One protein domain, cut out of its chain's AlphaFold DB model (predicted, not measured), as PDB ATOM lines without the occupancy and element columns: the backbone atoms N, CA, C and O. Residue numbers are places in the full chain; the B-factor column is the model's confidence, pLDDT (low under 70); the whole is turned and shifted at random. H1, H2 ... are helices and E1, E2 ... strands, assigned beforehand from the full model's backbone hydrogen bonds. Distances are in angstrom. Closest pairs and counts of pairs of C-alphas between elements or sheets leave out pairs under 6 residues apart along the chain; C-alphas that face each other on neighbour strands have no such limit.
ATOM      1  N   LEU A  66     124.862 163.388 112.912       75.38
ATOM      2  CA  LEU A  66     124.278 162.832 111.690       75.38
ATOM      3  C   LEU A  66     125.307 162.077 110.825       75.38
ATOM      4  O   LEU A  66     124.997 161.022 110.279       75.38
ATOM      5  N   ILE A  67     126.548 162.577 110.746       76.50
ATOM      6  CA  ILE A  67     127.636 161.916 110.002       76.50
ATOM      7  C   ILE A  67     128.094 160.645 110.724       76.50
ATOM      8  O   ILE A  67     128.394 159.637 110.082       76.50
ATOM      9  N   ILE A  68     128.171 160.681 112.055       80.38
ATOM     10  CA  ILE A  68     128.540 159.512 112.860       80.38
ATOM     11  C   ILE A  68     127.502 158.401 112.700       80.38
ATOM     12  O   ILE A  68     127.884 157.244 112.553       80.38
ATOM     13  N   ILE A  69     126.217 158.749 112.636       78.31
ATOM     14  CA  ILE A  69     125.136 157.789 112.395       78.31
ATOM     15  C   ILE A  69     125.194 157.235 110.983       78.31
ATOM     16  O   ILE A  69     125.141 156.022 110.831       78.31
ATOM     17  N   GLU A  70     125.367 158.071 109.955       76.75
ATOM     18  CA  GLU A  70     125.517 157.590 108.573       76.75
ATOM     19  C   GLU A  70     126.645 156.552 108.469       76.75
ATOM     20  O   GLU A  70     126.475 155.489 107.868       76.75
ATOM     21  N   ARG A  71     127.793 156.832 109.099       76.50
ATOM     22  CA  ARG A  71     128.920 155.894 109.145       76.50
ATOM     23  C   ARG A  71     128.589 154.643 109.948       76.50
ATOM     24  O   ARG A  71     128.853 153.548 109.471       76.50
ATOM     25  N   GLY A  72     127.976 154.801 111.119       77.19
ATOM     26  CA  GLY A  72     127.595 153.686 111.980       77.19
ATOM     27  C   GLY A  72     126.651 152.721 111.283       77.19
ATOM     28  O   GLY A  72     126.917 151.529 111.208       77.19
ATOM     29  N   VAL A  73     125.602 153.255 110.673       77.06
ATOM     30  CA  VAL A  73     124.639 152.504 109.873       77.06
ATOM     31  C   VAL A  73     125.328 151.774 108.731       77.06
ATOM     32  O   VAL A  73     125.146 150.569 108.577       77.06
ATOM     33  N   ARG A  74     126.154 152.472 107.945       77.19
ATOM     34  CA  ARG A  74     126.835 151.874 106.794       77.19
ATOM     35  C   ARG A  74     127.780 150.745 107.201       77.19
ATOM     36  O   ARG A  74     127.873 149.750 106.488       77.19
ATOM     37  N   THR A  75     128.474 150.896 108.322       78.69
ATOM     38  CA  THR A  75     129.446 149.913 108.809       78.69
ATOM     39  C   THR A  75     128.780 148.737 109.490       78.69
ATOM     40  O   THR A  75     129.133 147.601 109.184       78.69
ATOM     41  N   ALA A  76     127.772 148.983 110.328       76.12
ATOM     42  CA  ALA A  76     126.956 147.925 110.907       76.12
ATOM     43  C   ALA A  76     126.298 147.103 109.792       76.12
ATOM     44  O   ALA A  76     126.456 145.891 109.741       76.12
ATOM     45  N   TYR A  77     125.655 147.759 108.828       74.00
ATOM     46  CA  TYR A  77     125.014 147.084 107.705       74.00
ATOM     47  C   TYR A  77     126.009 146.359 106.789       74.00
ATOM     48  O   TYR A  77     125.771 145.226 106.381       74.00
ATOM     49  N   GLY A  78     127.157 146.974 106.492       74.06
ATOM     50  CA  GLY A  78     128.218 146.339 105.711       74.06
ATOM     51  C   GLY A  78     128.796 145.090 106.384       74.06
ATOM     52  O   GLY A  78     129.122 144.132 105.686       74.06
ATOM     53  N   ALA A  79     128.890 145.081 107.716       76.12
ATOM     54  CA  ALA A  79     129.286 143.909 108.494       76.12
ATOM     55  C   ALA A  79     128.198 142.825 108.472       76.12
ATOM     56  O   ALA A  79     128.500 141.668 108.187       76.12
ATOM     57  N   LEU A  80     126.927 143.215 108.645       73.25
ATOM     58  CA  LEU A  80     125.776 142.309 108.550       73.25
ATOM     59  C   LEU A  80     125.730 141.580 107.197       73.25
ATOM     60  O   LEU A  80     125.543 140.367 107.162       73.25
ATOM     61  N   LEU A  81     125.971 142.282 106.082       72.94
ATOM     62  CA  LEU A  81     126.022 141.673 104.744       72.94
ATOM     63  C   LEU A  81     127.169 140.666 104.568       72.94
ATOM     64  O   LEU A  81     127.073 139.760 103.741       72.94
ATOM     65  N   LYS A  82     128.262 140.825 105.317       75.94
ATOM     66  CA  LYS A  82     129.442 139.951 105.269       75.94
ATOM     67  C   LYS A  82     129.391 138.810 106.288       75.94
ATOM     68  O   LYS A  82     130.338 138.030 106.346       75.94
ATOM     69  N   ASN A  83     128.303 138.689 107.055       72.94
ATOM     70  CA  ASN A  83     128.202 137.808 108.225       72.94
ATOM     71  C   ASN A  83     129.308 138.071 109.270       72.94
ATOM     72  O   ASN A  83     129.793 137.148 109.922       72.94
ATOM     73  N   GLU A  84     129.726 139.328 109.409       76.94
ATOM     74  CA  GLU A  84     130.648 139.788 110.447       76.94
ATOM     75  C   GLU A  84     129.866 140.416 111.610       76.94
ATOM     76  O   GLU A  84     128.750 140.904 111.430       76.94
ATOM     77  N   ASP A  85     130.463 140.439 112.805       77.06
ATOM     78  CA  ASP A  85     129.862 141.089 113.972       77.06
ATOM     79  C   ASP A  85     129.835 142.627 113.790       77.06
ATOM     80  O   ASP A  85     130.897 143.267 113.738       77.06
ATOM     81  N   PRO A  86     128.645 143.255 113.705       74.81
ATOM     82  CA  PRO A  86     128.521 144.694 113.502       74.81
ATOM     83  C   PRO A  86     129.050 145.508 114.682       74.81
ATOM     84  O   PRO A  86     129.564 146.606 114.468       74.81
ATOM     85  N   ALA A  87     128.998 144.986 115.911       74.88
ATOM     86  CA  ALA A  87     129.577 145.661 117.068       74.88
ATOM     87  C   ALA A  87     131.097 145.782 116.941       74.88
ATOM     88  O   ALA A  87     131.678 146.851 117.156       74.88
ATOM     89  N   GLN A  88     131.738 144.689 116.528       78.00
ATOM     90  CA  GLN A  88     133.173 144.659 116.287       78.00
ATOM     91  C   GLN A  88     133.567 145.570 115.117       78.00
ATOM     92  O   GLN A  88     134.586 146.258 115.198       78.00
ATOM     93  N   ALA A  89     132.762 145.630 114.053       80.00
ATOM     94  CA  ALA A  89     133.008 146.517 112.916       80.00
ATOM     95  C   ALA A  89     132.929 148.005 113.304       80.00
ATOM     96  O   ALA A  89     133.817 148.783 112.945       80.00
ATOM     97  N   LEU A  90     131.922 148.393 114.094       80.62
ATOM     98  CA  LEU A  90     131.773 149.754 114.624       80.62
ATOM     99  C   LEU A  90     132.950 150.159 115.522       80.62
ATOM    100  O   LEU A  90     133.457 151.280 115.415       80.62
ATOM    101  N   PHE A  91     133.412 149.236 116.370       82.12
ATOM    102  CA  PHE A  91     134.579 149.443 117.225       82.12
ATOM    103  C   PHE A  91     135.868 149.588 116.407       82.12
ATOM    104  O   PHE A  91     136.651 150.508 116.642       82.12
ATOM    105  N   ASN A  92     136.074 148.739 115.396       81.88
ATOM    106  CA  ASN A  92     137.248 148.793 114.520       81.88
ATOM    107  C   ASN A  92     137.304 150.092 113.695       81.88
ATOM    108  O   ASN A  92     138.386 150.615 113.436       81.88
ATOM    109  N   GLU A  93     136.152 150.650 113.310       80.06
ATOM    110  CA  GLU A  93     136.080 151.970 112.667       80.06
ATOM    111  C   GLU A  93     136.214 153.138 113.671       80.06
ATOM    112  O   GLU A  93     136.270 154.317 113.298       80.06
ATOM    113  N   GLY A  94     136.282 152.814 114.965       79.00
ATOM    114  CA  GLY A  94     136.414 153.742 116.076       79.00
ATOM    115  C   GLY A  94     135.152 154.553 116.345       79.00
ATOM    116  O   GLY A  94     135.267 155.630 116.923       79.00
ATOM    117  N   LEU A  95     133.976 154.124 115.885       80.25
ATOM    118  CA  LEU A  95     132.718 154.856 116.076       80.25
ATOM    119  C   LEU A  95     132.150 154.697 117.491       80.25
ATOM    120  O   LEU A  95     131.391 155.559 117.936       80.25
ATOM    121  N   THR A  96     132.558 153.652 118.206       79.75
ATOM    122  CA  THR A  96     132.226 153.403 119.612       79.75
ATOM    123  C   THR A  96     133.486 153.540 120.472       79.75
ATOM    124  O   THR A  96     134.602 153.327 119.992       79.75
ATOM    125  N   LYS A  97     133.334 153.955 121.736       71.50
ATOM    126  CA  LYS A  97     134.454 153.989 122.702       71.50
ATOM    127  C   LYS A  97     134.753 152.599 123.257       71.50
ATOM    128  O   LYS A  97     135.917 152.231 123.366       71.50
ATOM    129  N   ASP A  98     133.693 151.845 123.520       72.31
ATOM    130  CA  ASP A  98     133.733 150.489 124.051       72.31
ATOM    131  C   ASP A  98     133.077 149.518 123.061       72.31
ATOM    132  O   ASP A  98     132.405 149.933 122.105       72.31
ATOM    133  N   LYS A  99     133.278 148.212 123.267       67.00
ATOM    134  CA  LYS A  99     132.469 147.209 122.567       67.00
ATOM    135  C   LYS A  99     131.034 147.340 123.067       67.00
ATOM    136  O   LYS A  99     130.780 147.154 124.253       67.00
ATOM    137  N   ILE A 100     130.129 147.692 122.164       70.12
ATOM    138  CA  ILE A 100     128.697 147.749 122.449       70.12
ATOM    139  C   ILE A 100     128.090 146.388 122.125       70.12
ATOM    140  O   ILE A 100     128.392 145.831 121.077       70.12
ATOM    141  N   GLU A 101     127.244 145.848 122.996       66.12
ATOM    142  CA  GLU A 101     126.430 144.684 122.647       66.12
ATOM    143  C   GLU A 101     125.134 145.189 122.002       66.12
ATOM    144  O   GLU A 101     124.409 145.973 122.619       66.12
ATOM    145  N   PRO A 102     124.864 144.848 120.732       65.50
ATOM    146  CA  PRO A 102     123.705 145.362 120.033       65.50
ATOM    147  C   PRO A 102     122.456 144.597 120.472       65.50
ATOM    148  O   PRO A 102     122.293 143.409 120.190       65.50
ATOM    149  N   GLU A 103     121.545 145.289 121.148       66.56
ATOM    150  CA  GLU A 103     120.334 144.680 121.688       66.56
ATOM    151  C   GLU A 103     119.316 144.372 120.581       66.56
ATOM    152  O   GLU A 103     118.939 145.233 119.779       66.56
ATOM    153  N   GLY A 104     118.840 143.124 120.549       58.88
ATOM    154  CA  GLY A 104     117.796 142.676 119.625       58.88
ATOM    155  C   GLY A 104     118.275 142.356 118.208       58.88
ATOM    156  O   GLY A 104     117.458 141.947 117.385       58.88
ATOM    157  N   LEU A 105     119.578 142.472 117.920       63.44
ATOM    158  CA  LEU A 105     120.123 142.191 116.589       63.44
ATOM    159  C   LEU A 105     120.035 140.710 116.197       63.44
ATOM    160  O   LEU A 105     119.802 140.397 115.033       63.44
ATOM    161  N   GLU A 106     120.136 139.808 117.177       57.03
ATOM    162  CA  GLU A 106     119.996 138.352 116.998       57.03
ATOM    163  C   GLU A 106     118.624 137.938 116.446       57.03
ATOM    164  O   GLU A 106     118.474 136.856 115.881       57.03
ATOM    165  N   ARG A 107     117.608 138.801 116.592       53.25
ATOM    166  CA  ARG A 107     116.241 138.547 116.115       53.25
ATOM    167  C   ARG A 107     116.073 138.799 114.616       53.25
ATOM    168  O   ARG A 107     115.008 138.508 114.078       53.25
ATOM    169  N   MET A 108     117.089 139.336 113.937       58.78
ATOM    170  CA  MET A 108     117.005 139.698 112.525       58.78
ATOM    171  C   MET A 108     117.614 138.613 111.636       58.78
ATOM    172  O   MET A 108     118.811 138.342 111.666       58.78
ATOM    173  N   GLY A 109     116.780 137.994 110.799       53.94
ATOM    174  CA  GLY A 109     117.237 137.071 109.764       53.94
ATOM    175  C   GLY A 109     118.047 137.809 108.693       53.94
ATOM    176  O   GLY A 109     117.488 138.523 107.863       53.94
ATOM    177  N   PHE A 110     119.365 137.603 108.683       52.88
ATOM    178  CA  PHE A 110     120.336 138.279 107.806       52.88
ATOM    179  C   PHE A 110     120.035 138.175 106.296       52.88
ATOM    180  O   PHE A 110     120.465 139.019 105.512       52.88
ATOM    181  N   GLN A 111     119.267 137.167 105.871       51.75
ATOM    182  CA  GLN A 111     118.969 136.913 104.456       51.75
ATOM    183  C   GLN A 111     118.069 137.984 103.808       51.75
ATOM    184  O   GLN A 111     118.156 138.198 102.599       51.75
ATOM    185  N   SER A 112     117.261 138.706 104.592       53.69
ATOM    186  CA  SER A 112     116.315 139.716 104.083       53.69
ATOM    187  C   SER A 112     116.923 141.112 103.906       53.69
ATOM    188  O   SER A 112     116.291 141.984 103.314       53.69
ATOM    189  N   LEU A 113     118.154 141.327 104.385       59.44
ATOM    190  CA  LEU A 113     118.815 142.633 104.365       59.44
ATOM    191  C   LEU A 113     119.477 142.955 103.020       59.44
ATOM    192  O   LEU A 113     119.762 144.105 102.765       59.44
ATOM    193  N   SER A 114     119.688 142.004 102.108       58.41
ATOM    194  CA  SER A 114     120.398 142.281 100.839       58.41
ATOM    195  C   SER A 114     119.729 143.326  99.923       58.41
ATOM    196  O   SER A 114     120.404 143.898  99.068       58.41
ATOM    197  N   ASN A 115     118.437 143.616 100.128       62.97
ATOM    198  CA  ASN A 115     117.654 144.601  99.371       62.97
ATOM    199  C   ASN A 115     117.061 145.721 100.242       62.97
ATOM    200  O   ASN A 115     116.180 146.437  99.767       62.97
ATOM    201  N   ALA A 116     117.494 145.866 101.496       65.94
ATOM    202  CA  ALA A 116     116.927 146.890 102.361       65.94
ATOM    203  C   ALA A 116     117.385 148.301 101.947       65.94
ATOM    204  O   ALA A 116     118.567 148.549 101.680       65.94
ATOM    205  N   SER A 117     116.442 149.240 101.880       70.62
ATOM    206  CA  SER A 117     116.746 150.673 101.858       70.62
ATOM    207  C   SER A 117     116.934 151.150 103.291       70.62
ATOM    208  O   SER A 117     116.301 150.658 104.223       70.62
ATOM    209  N   VAL A 118     117.847 152.099 103.482       72.88
ATOM    210  CA  VAL A 118     118.123 152.645 104.809       72.88
ATOM    211  C   VAL A 118     117.790 154.128 104.825       72.88
ATOM    212  O   VAL A 118     118.385 154.921 104.096       72.88
ATOM    213  N   GLY A 119     116.825 154.505 105.656       74.00
ATOM    214  CA  GLY A 119     116.416 155.881 105.894       74.00
ATOM    215  C   GLY A 119     117.158 156.462 107.093       74.00
ATOM    216  O   GLY A 119     116.984 156.008 108.225       74.00
ATOM    217  N   ILE A 120     117.958 157.507 106.871       77.81
ATOM    218  CA  ILE A 120     118.651 158.211 107.962       77.81
ATOM    219  C   ILE A 120     117.763 159.365 108.443       77.81
ATOM    220  O   ILE A 120     117.392 160.217 107.630       77.81
ATOM    221  N   PRO A 121     117.415 159.443 109.737       77.38
ATOM    222  CA  PRO A 121     116.531 160.483 110.253       77.38
ATOM    223  C   PRO A 121     117.212 161.855 110.204       77.38
ATOM    224  O   PRO A 121     118.398 161.999 110.505       77.38
ATOM    225  N   ARG A 122     116.452 162.900 109.861       72.69
ATOM    226  CA  ARG A 122     116.966 164.283 109.830       72.69
ATOM    227  C   ARG A 122     117.185 164.883 111.219       72.69
ATOM    228  O   ARG A 122     117.891 165.883 111.341       72.69
ATOM    229  N   LYS A 123     116.534 164.331 112.242       76.25
ATOM    230  CA  LYS A 123     116.520 164.844 113.615       76.25
ATOM    231  C   LYS A 123     116.633 163.692 114.606       76.25
ATOM    232  O   LYS A 123     116.307 162.557 114.268       76.25
ATOM    233  N   SER A 124     117.100 164.000 115.811       79.06
ATOM    234  CA  SER A 124     117.012 163.075 116.934       79.06
ATOM    235  C   SER A 124     115.564 162.967 117.414       79.06
ATOM    236  O   SER A 124     114.797 163.931 117.347       79.06
ATOM    237  N   SER A 125     115.217 161.791 117.919       76.56
ATOM    238  CA  SER A 125     113.975 161.514 118.626       76.56
ATOM    239  C   SER A 125     114.257 161.306 120.105       76.56
ATOM    240  O   SER A 125     115.358 160.920 120.514       76.56
ATOM    241  N   LYS A 126     113.246 161.573 120.928       77.19
ATOM    242  CA  LYS A 126     113.305 161.286 122.355       77.19
ATOM    243  C   LYS A 126     112.956 159.813 122.563       77.19
ATOM    244  O   LYS A 126     111.834 159.410 122.293       77.19
ATOM    245  N   LEU A 127     113.930 159.034 123.012       78.19
ATOM    246  CA  LEU A 127     113.781 157.640 123.419       78.19
ATOM    247  C   LEU A 127     113.713 157.579 124.953       78.19
ATOM    248  O   LEU A 127     114.103 158.534 125.634       78.19
ATOM    249  N   GLU A 128     113.262 156.455 125.509       72.31
ATOM    250  CA  GLU A 128     113.227 156.246 126.967       72.31
ATOM    251  C   GLU A 128     114.613 156.404 127.615       72.31
ATOM    252  O   GLU A 128     114.747 156.958 128.704       72.31
ATOM    253  N   GLU A 129     115.659 155.986 126.902       69.25
ATOM    254  CA  GLU A 129     117.055 155.997 127.354       69.25
ATOM    255  C   GLU A 129     117.779 157.335 127.097       69.25
ATOM    256  O   GLU A 129     118.929 157.515 127.512       69.25
ATOM    257  N   GLY A 130     117.128 158.291 126.420       72.12
ATOM    258  CA  GLY A 130     117.693 159.601 126.088       72.12
ATOM    259  C   GLY A 130     117.392 160.065 124.662       72.12
ATOM    260  O   GLY A 130     116.508 159.548 123.988       72.12
ATOM    261  N   GLN A 131     118.115 161.076 124.176       77.00
ATOM    262  CA  GLN A 131     118.031 161.449 122.761       77.00
ATOM    263  C   GLN A 131     118.823 160.462 121.905       77.00
ATOM    264  O   GLN A 131     119.996 160.203 122.170       77.00
ATOM    265  N   GLY A 132     118.198 159.956 120.848       80.19
ATOM    266  CA  GLY A 132     118.859 159.098 119.873       80.19
ATOM    267  C   GLY A 132     118.261 159.265 118.490       80.19
ATOM    268  O   GLY A 132     117.271 159.964 118.291       80.19
ATOM    269  N   TYR A 133     118.894 158.651 117.507       83.25
ATOM    270  CA  TYR A 133     118.483 158.748 116.117       83.25
ATOM    271  C   TYR A 133     117.937 157.403 115.666       83.25
ATOM    272  O   TYR A 133     118.625 156.387 115.739       83.25
ATOM    273  N   VAL A 134     116.687 157.412 115.214       83.81
ATOM    274  CA  VAL A 134     115.986 156.217 114.745       83.81
ATOM    275  C   VAL A 134     116.213 156.064 113.255       83.81
ATOM    276  O   VAL A 134     115.710 156.851 112.461       83.81
ATOM    277  N   VAL A 135     116.993 155.066 112.878       81.31
ATOM    278  CA  VAL A 135     117.277 154.723 111.488       81.31
ATOM    279  C   VAL A 135     116.219 153.747 111.013       81.31
ATOM    280  O   VAL A 135     116.012 152.710 111.638       81.31
ATOM    281  N   SER A 136     115.555 154.095 109.917       81.06
ATOM    282  CA  SER A 136     114.578 153.232 109.263       81.06
ATOM    283  C   SER A 136     115.295 152.251 108.346       81.06
ATOM    284  O   SER A 136     116.205 152.637 107.610       81.06
ATOM    285  N   ILE A 137     114.900 150.985 108.394       77.69
ATOM    286  CA  ILE A 137     115.336 149.957 107.458       77.69
ATOM    287  C   ILE A 137     114.081 149.441 106.761       77.69
ATOM    288  O   ILE A 137     113.249 148.775 107.379       77.69
ATOM    289  N   GLU A 138     113.928 149.765 105.477       73.75
ATOM    290  CA  GLU A 138     112.809 149.281 104.675       73.75
ATOM    291  C   GLU A 138     113.225 147.989 103.971       73.75
ATOM    292  O   GLU A 138     113.920 147.958 102.957       73.75
ATOM    293  N   CYS A 139     112.787 146.887 104.556       71.94
ATOM    294  CA  CYS A 139     112.696 145.573 103.940       71.94
ATOM    295  C   CYS A 139     111.200 145.186 103.881       71.94
ATOM    296  O   CYS A 139     110.362 146.017 104.237       71.94
ATOM    297  N   PRO A 140     110.802 143.982 103.416       64.94
ATOM    298  CA  PRO A 140     109.382 143.625 103.274       64.94
ATOM    299  C   PRO A 140     108.529 143.888 104.527       64.94
ATOM    300  O   PRO A 140     107.351 144.205 104.402       64.94
ATOM    301  N   GLU A 141     109.140 143.828 105.712       71.69
ATOM    302  CA  GLU A 141     108.607 144.427 106.935       71.69
ATOM    303  C   GLU A 141     109.570 145.523 107.422       71.69
ATOM    304  O   GLU A 141     110.725 145.208 107.723       71.69
ATOM    305  N   PRO A 142     109.150 146.801 107.473       71.62
ATOM    306  CA  PRO A 142     110.017 147.883 107.913       71.62
ATOM    307  C   PRO A 142     110.220 147.833 109.428       71.62
ATOM    308  O   PRO A 142     109.285 147.573 110.188       71.62
ATOM    309  N   PHE A 143     111.438 148.128 109.868       76.69
ATOM    310  CA  PHE A 143     111.774 148.225 111.284       76.69
ATOM    311  C   PHE A 143     112.787 149.344 111.531       76.69
ATOM    312  O   PHE A 143     113.406 149.870 110.603       76.69
ATOM    313  N   GLY A 144     112.955 149.713 112.801       77.88
ATOM    314  CA  GLY A 144     113.854 150.785 113.212       77.88
ATOM    315  C   GLY A 144     115.021 150.291 114.047       77.88
ATOM    316  O   GLY A 144     114.859 149.423 114.903       77.88
ATOM    317  N   ILE A 145     116.183 150.908 113.859       81.75
ATOM    318  CA  ILE A 145     117.316 150.792 114.778       81.75
ATOM    319  C   ILE A 145     117.550 152.152 115.424       81.75
ATOM    320  O   ILE A 145     117.803 153.144 114.742       81.75
ATOM    321  N   ALA A 146     117.485 152.200 116.748       83.75
ATOM    322  CA  ALA A 146     117.831 153.379 117.519       83.75
ATOM    323  C   ALA A 146     119.335 153.406 117.807       83.75
ATOM    324  O   ALA A 146     119.896 152.460 118.362       83.75
ATOM    325  N   PHE A 147     119.972 154.521 117.456       83.50
ATOM    326  CA  PHE A 147     121.355 154.831 117.802       83.50
ATOM    327  C   PHE A 147     121.375 155.924 118.864       83.50
ATOM    328  O   PHE A 147     120.998 157.068 118.599       83.50
ATOM    329  N   LEU A 148     121.838 155.582 120.062       84.69
ATOM    330  CA  LEU A 148     122.089 156.551 121.125       84.69
ATOM    331  C   LEU A 148     123.529 157.037 121.009       84.69
ATOM    332  O   LEU A 148     124.460 156.242 120.857       84.69
ATOM    333  N   LEU A 149     123.711 158.351 121.068       83.88
ATOM    334  CA  LEU A 149     125.015 158.984 120.921       83.88
ATOM    335  C   LEU A 149     125.522 159.503 122.267       83.88
ATOM    336  O   LEU A 149     124.755 159.975 123.101       83.88
ATOM    337  N   ASP A 150     126.832 159.427 122.454       81.94
ATOM    338  CA  ASP A 150     127.570 160.144 123.488       81.94
ATOM    339  C   ASP A 150     128.218 161.374 122.838       81.94
ATOM    340  O   ASP A 150     129.176 161.255 122.062       81.94
ATOM    341  N   GLU A 151     127.641 162.548 123.097       75.75
ATOM    342  CA  GLU A 151     128.086 163.828 122.549       75.75
ATOM    343  C   GLU A 151     129.104 164.486 123.488       75.75
ATOM    344  O   GLU A 151     128.771 165.261 124.383       75.75
ATOM    345  N   GLY A 152     130.383 164.172 123.288       64.62
ATOM    346  CA  GLY A 152     131.472 164.858 123.974       64.62
ATOM    347  C   GLY A 152     131.895 166.139 123.251       64.62
ATOM    348  O   GLY A 152     131.871 166.211 122.023       64.62
ATOM    349  N   ASN A 153     132.428 167.111 124.002       57.56
ATOM    350  CA  ASN A 153     132.936 168.393 123.471       57.56
ATOM    351  C   ASN A 153     133.952 168.259 122.318       57.56
ATOM    352  O   ASN A 153     134.131 169.195 121.544       57.56
ATOM    353  N   ALA A 154     134.648 167.122 122.211       62.53
ATOM    354  CA  ALA A 154     135.660 166.880 121.182       62.53
ATOM    355  C   ALA A 154     135.248 165.836 120.131       62.53
ATOM    356  O   ALA A 154     135.907 165.727 119.097       62.53
ATOM    357  N   ARG A 155     134.218 165.024 120.406       72.62
ATOM    358  CA  ARG A 155     133.844 163.879 119.571       72.62
ATOM    359  C   ARG A 155     132.464 163.350 119.938       72.62
ATOM    360  O   ARG A 155     132.175 163.168 121.116       72.62
ATOM    361  N   VAL A 156     131.695 162.998 118.916       77.88
ATOM    362  CA  VAL A 156     130.463 162.222 119.037       77.88
ATOM    363  C   VAL A 156     130.763 160.750 118.747       77.88
ATOM    364  O   VAL A 156     131.430 160.422 117.762       77.88
ATOM    365  N   THR A 157     130.301 159.862 119.622       81.12
ATOM    366  CA  THR A 157     130.456 158.403 119.490       81.12
ATOM    367  C   THR A 157     129.125 157.695 119.691       81.12
ATOM    368  O   THR A 157     128.254 158.211 120.381       81.12
ATOM    369  N   ILE A 158     128.965 156.511 119.108       81.88
ATOM    370  CA  ILE A 158     127.788 155.667 119.334       81.88
ATOM    371  C   ILE A 158     127.944 155.004 120.704       81.88
ATOM    372  O   ILE A 158     128.954 154.349 120.968       81.88
ATOM    373  N   ARG A 159     126.962 155.222 121.583       83.12
ATOM    374  CA  ARG A 159     126.910 154.676 122.945       83.12
ATOM    375  C   ARG A 159     126.225 153.317 122.978       83.12
ATOM    376  O   ARG A 159     126.710 152.417 123.649       83.12
ATOM    377  N   SER A 160     125.108 153.184 122.275       78.50
ATOM    378  CA  SER A 160     124.367 151.930 122.168       78.50
ATOM    379  C   SER A 160     123.563 151.887 120.873       78.50
ATOM    380  O   SER A 160     123.283 152.916 120.247       78.50
ATOM    381  N   MET A 161     123.237 150.664 120.462       79.94
ATOM    382  CA  MET A 161     122.427 150.362 119.291       79.94
ATOM    383  C   MET A 161     121.355 149.351 119.701       79.94
ATOM    384  O   MET A 161     121.694 148.298 120.242       79.94
ATOM    385  N   ARG A 162     120.086 149.669 119.434       80.38
ATOM    386  CA  ARG A 162     118.939 148.845 119.833       80.38
ATOM    387  C   ARG A 162     117.951 148.709 118.685       80.38
ATOM    388  O   ARG A 162     117.586 149.706 118.062       80.38
ATOM    389  N   VAL A 163     117.491 147.492 118.423       79.31
ATOM    390  CA  VAL A 163     116.368 147.260 117.504       79.31
ATOM    391  C   VAL A 163     115.073 147.666 118.199       79.31
ATOM    392  O   VAL A 163     114.788 147.210 119.306       79.31
ATOM    393  N   LEU A 164     114.292 148.533 117.562       77.94
ATOM    394  CA  LEU A 164     112.997 148.958 118.078       77.94
ATOM    395  C   LEU A 164     111.942 147.879 117.850       77.94
ATOM    396  O   LEU A 164     111.930 147.200 116.821       77.94
ATOM    397  N   SER A 165     111.019 147.752 118.801       77.12
ATOM    398  CA  SER A 165     109.798 146.980 118.572       77.12
ATOM    399  C   SER A 165     108.929 147.647 117.497       77.12
ATOM    400  O   SER A 165     109.041 148.848 117.241       77.12
ATOM    401  N   LYS A 166     108.032 146.878 116.868       76.56
ATOM    402  CA  LYS A 166     107.155 147.393 115.803       76.56
ATOM    403  C   LYS A 166     106.317 148.595 116.259       76.56
ATOM    404  O   LYS A 166     106.231 149.577 115.535       76.56
ATOM    405  N   SER A 167     105.763 148.537 117.470       78.06
ATOM    406  CA  SER A 167     104.969 149.626 118.051       78.06
ATOM    407  C   SER A 167     105.790 150.895 118.294       78.06
ATOM    408  O   SER A 167     105.342 151.977 117.937       78.06
ATOM    409  N   GLU A 168     107.005 150.771 118.841       78.19
ATOM    410  CA  GLU A 168     107.888 151.928 119.065       78.19
ATOM    411  C   GLU A 168     108.339 152.558 117.744       78.19
ATOM    412  O   GLU A 168     108.420 153.777 117.619       78.19
ATOM    413  N   TYR A 169     108.640 151.727 116.744       78.88
ATOM    414  CA  TYR A 169     109.027 152.199 115.421       78.88
ATOM    415  C   TYR A 169     107.890 152.979 114.750       78.88
ATOM    416  O   TYR A 169     108.112 154.094 114.290       78.88
ATOM    417  N   GLU A 170     106.673 152.431 114.729       79.69
ATOM    418  CA  GLU A 170     105.514 153.077 114.100       79.69
ATOM    419  C   GLU A 170     105.147 154.417 114.756       79.69
ATOM    420  O   GLU A 170     104.738 155.339 114.052       79.69
ATOM    421  N   GLU A 171     105.326 154.550 116.072       79.50
ATOM    422  CA  GLU A 171     105.104 155.804 116.797       79.50
ATOM    423  C   GLU A 171     106.179 156.850 116.463       79.50
ATOM    424  O   GLU A 171     105.870 157.993 116.130       79.50
ATOM    425  N   LEU A 172     107.455 156.455 116.474       75.81
ATOM    426  CA  LEU A 172     108.577 157.378 116.277       75.81
ATOM    427  C   LEU A 172     108.763 157.811 114.817       75.81
ATOM    428  O   LEU A 172     109.274 158.900 114.558       75.81
ATOM    429  N   VAL A 173     108.371 156.973 113.858       73.69
ATOM    430  CA  VAL A 173     108.514 157.249 112.418       73.69
ATOM    431  C   VAL A 173     107.530 158.304 111.929       73.69
ATOM    432  O   VAL A 173     107.874 159.051 111.017       73.69
ATOM    433  N   GLN A 174     106.341 158.406 112.531       69.75
ATOM    434  CA  GLN A 174     105.322 159.382 112.116       69.75
ATOM    435  C   GLN A 174     105.806 160.833 112.248       69.75
ATOM    436  O   GLN A 174     105.468 161.672 111.413       69.75
ATOM    437  N   ASP A 175     106.662 161.101 113.233       66.25
ATOM    438  CA  ASP A 175     107.222 162.430 113.495       66.25
ATOM    439  C   ASP A 175     108.576 162.676 112.801       66.25
ATOM    440  O   ASP A 175     109.130 163.783 112.855       66.25
ATOM    441  N   LEU A 176     109.134 161.662 112.131       67.69
ATOM    442  CA  LEU A 176     110.465 161.713 111.538       67.69
ATOM    443  C   LEU A 176     110.425 161.857 110.017       67.69
ATOM    444  O   LEU A 176     109.867 161.057 109.278       67.69
ATOM    445  N   THR A 177     111.149 162.859 109.526       68.81
ATOM    446  CA  THR A 177     111.547 162.923 108.116       68.81
ATOM    447  C   THR A 177     112.894 162.242 107.932       68.81
ATOM    448  O   THR A 177     113.824 162.516 108.700       68.81
ATOM    449  N   PHE A 178     113.030 161.443 106.877       69.38
ATOM    450  CA  PHE A 178     114.255 160.719 106.551       69.38
ATOM    451  C   PHE A 178     114.959 161.330 105.331       69.38
ATOM    452  O   PHE A 178     114.367 162.043 104.515       69.38
ATOM    453  N   PHE A 179     116.265 161.111 105.234       62.94
ATOM    454  CA  PHE A 179     116.993 161.202 103.978       62.94
ATOM    455  C   PHE A 179     116.928 159.841 103.288       62.94
ATOM    456  O   PHE A 179     117.236 158.829 103.918       62.94
ATOM    457  N   ASP A 180     116.594 159.834 101.997       55.69
ATOM    458  CA  ASP A 180     116.848 158.683 101.135       55.69
ATOM    459  C   ASP A 180     118.365 158.487 101.041       55.69
ATOM    460  O   ASP A 180     119.051 159.222 100.325       55.69
ATOM    461  N   ALA A 181     118.915 157.512 101.768       52.03
ATOM    462  CA  ALA A 181     120.325 157.144 101.611       52.03
ATOM    463  C   ALA A 181     120.564 156.297 100.340       52.03
ATOM    464  O   ALA A 181     121.706 155.957 100.026       52.03
ATOM    465  N   GLY A 182     119.498 155.998  99.585       51.66
ATOM    466  CA  GLY A 182     119.509 155.104  98.432       51.66
ATOM    467  C   GLY A 182     119.612 153.631  98.834       51.66
ATOM    468  O   GLY A 182     119.897 153.287  99.980       51.66
ATOM    469  N   ALA A 183     119.387 152.735  97.870       49.66
ATOM    470  CA  ALA A 183     119.693 151.321  98.057       49.66
ATOM    471  C   ALA A 183     121.207 151.170  98.256       49.66
ATOM    472  O   ALA A 183     121.988 151.600  97.397       49.66
ATOM    473  N   LEU A 184     121.626 150.548  99.361       48.41
ATOM    474  CA  LEU A 184     123.017 150.167  99.610       48.41
ATOM    475  C   LEU A 184     123.403 149.050  98.628       48.41
ATOM    476  O   LEU A 184     123.465 147.878  98.979       48.41
TER     477      LEU A 184
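What this domain is: This is residues 66 to 184 of the 187 residues of an uncharacterized protein of Firmicutes bacterium ADurb.Bin182 (UniProt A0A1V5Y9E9). A strongly twisted antiparallel sheet of six strands curls round the longest helix, H1, and a second helix, H4, packs on the opposite face. The short helices H2 and H3 both pack on H1, and between them runs a long stretch with no named element, residues 93 to 109. The printed part has 119 residues, with four named helices and six named strands in the order H1 H2 H3 E1 E2 E3 E4 E5 H4 E6, a mixed class. The sheet branches at E3, and E2 E3 E4 E5 form a meander, each strand the antiparallel neighbour of the one before. The whole is compact, with a radius of gyration of the C-alphas of 13.2 A and spans of 39 by 33 by 24 A.

How they stand to each other: Start at E3, residues 130 to 138. On one side of it lie E2, residues 125 to 127, and E1, residues 117 to 121; on the other side lies E4, residues 143 to 152. Within hydrogen-bond range are N 125 and O 132 at 2.8 A in the hairpin E2 and E3, N 119 and O 136 at 2.8 A between antiparallel E1 and E3, and N 135 and O 145 at 2.8 A in the hairpin E3 and E4. E4 forms a hairpin with edge strand E5, residues 155 to 163, where N 146 and O 162 are 2.8 A apart. Edge strand E6, residues 178 to 183, is antiparallel to E1, with N 179 and O 120 at 2.8 A. H1, residues 66 to 81, is on the sheet; its closest C-alphas to E1 are Glu 70 and Ile 120, 6.9 A. On the opposite face, H4, residues 166 to 174, has a height over the sheet of 8.3 A; its closest C-alphas to E4 are Tyr 169 and Gly 144, 5.5 A. H2, residues 86 to 92, touches H1 at a steep tilt of 60 degrees, closest C-alphas Pro 86 and Ala 76, 4.4 A. H3, residues 110 to 115, touches residues 80 to 81 of H1 alone, closest C-alphas Phe 110 and Leu 80, 6.8 A, and only grazes the sheet. In H1 and H2 every O i to N i+4 pair is within hydrogen-bond range; H4 has 4 of 5, and H3 0 of 2, with 1 of 3 O i to N i+3 pairs.

Where its parts are: Find C-alpha 66 at (124.278, 162.832, 111.690); from there H1 runs 22.3 A. E4 spans 28.7 A, E3 24.3 A and E5 24.2 A. E6 ends at C-alpha 183, (119.693, 151.321, 98.057).

The domain as a whole: The two C-alphas farthest apart, Pro 140 and Asn 153, are 39.7 A apart. The printed part has no cut, and the link H2 to H3 is long. Mean pLDDT of the printed part is 72.7; residues 101 to 116 and 174 to 184 are among those under 70.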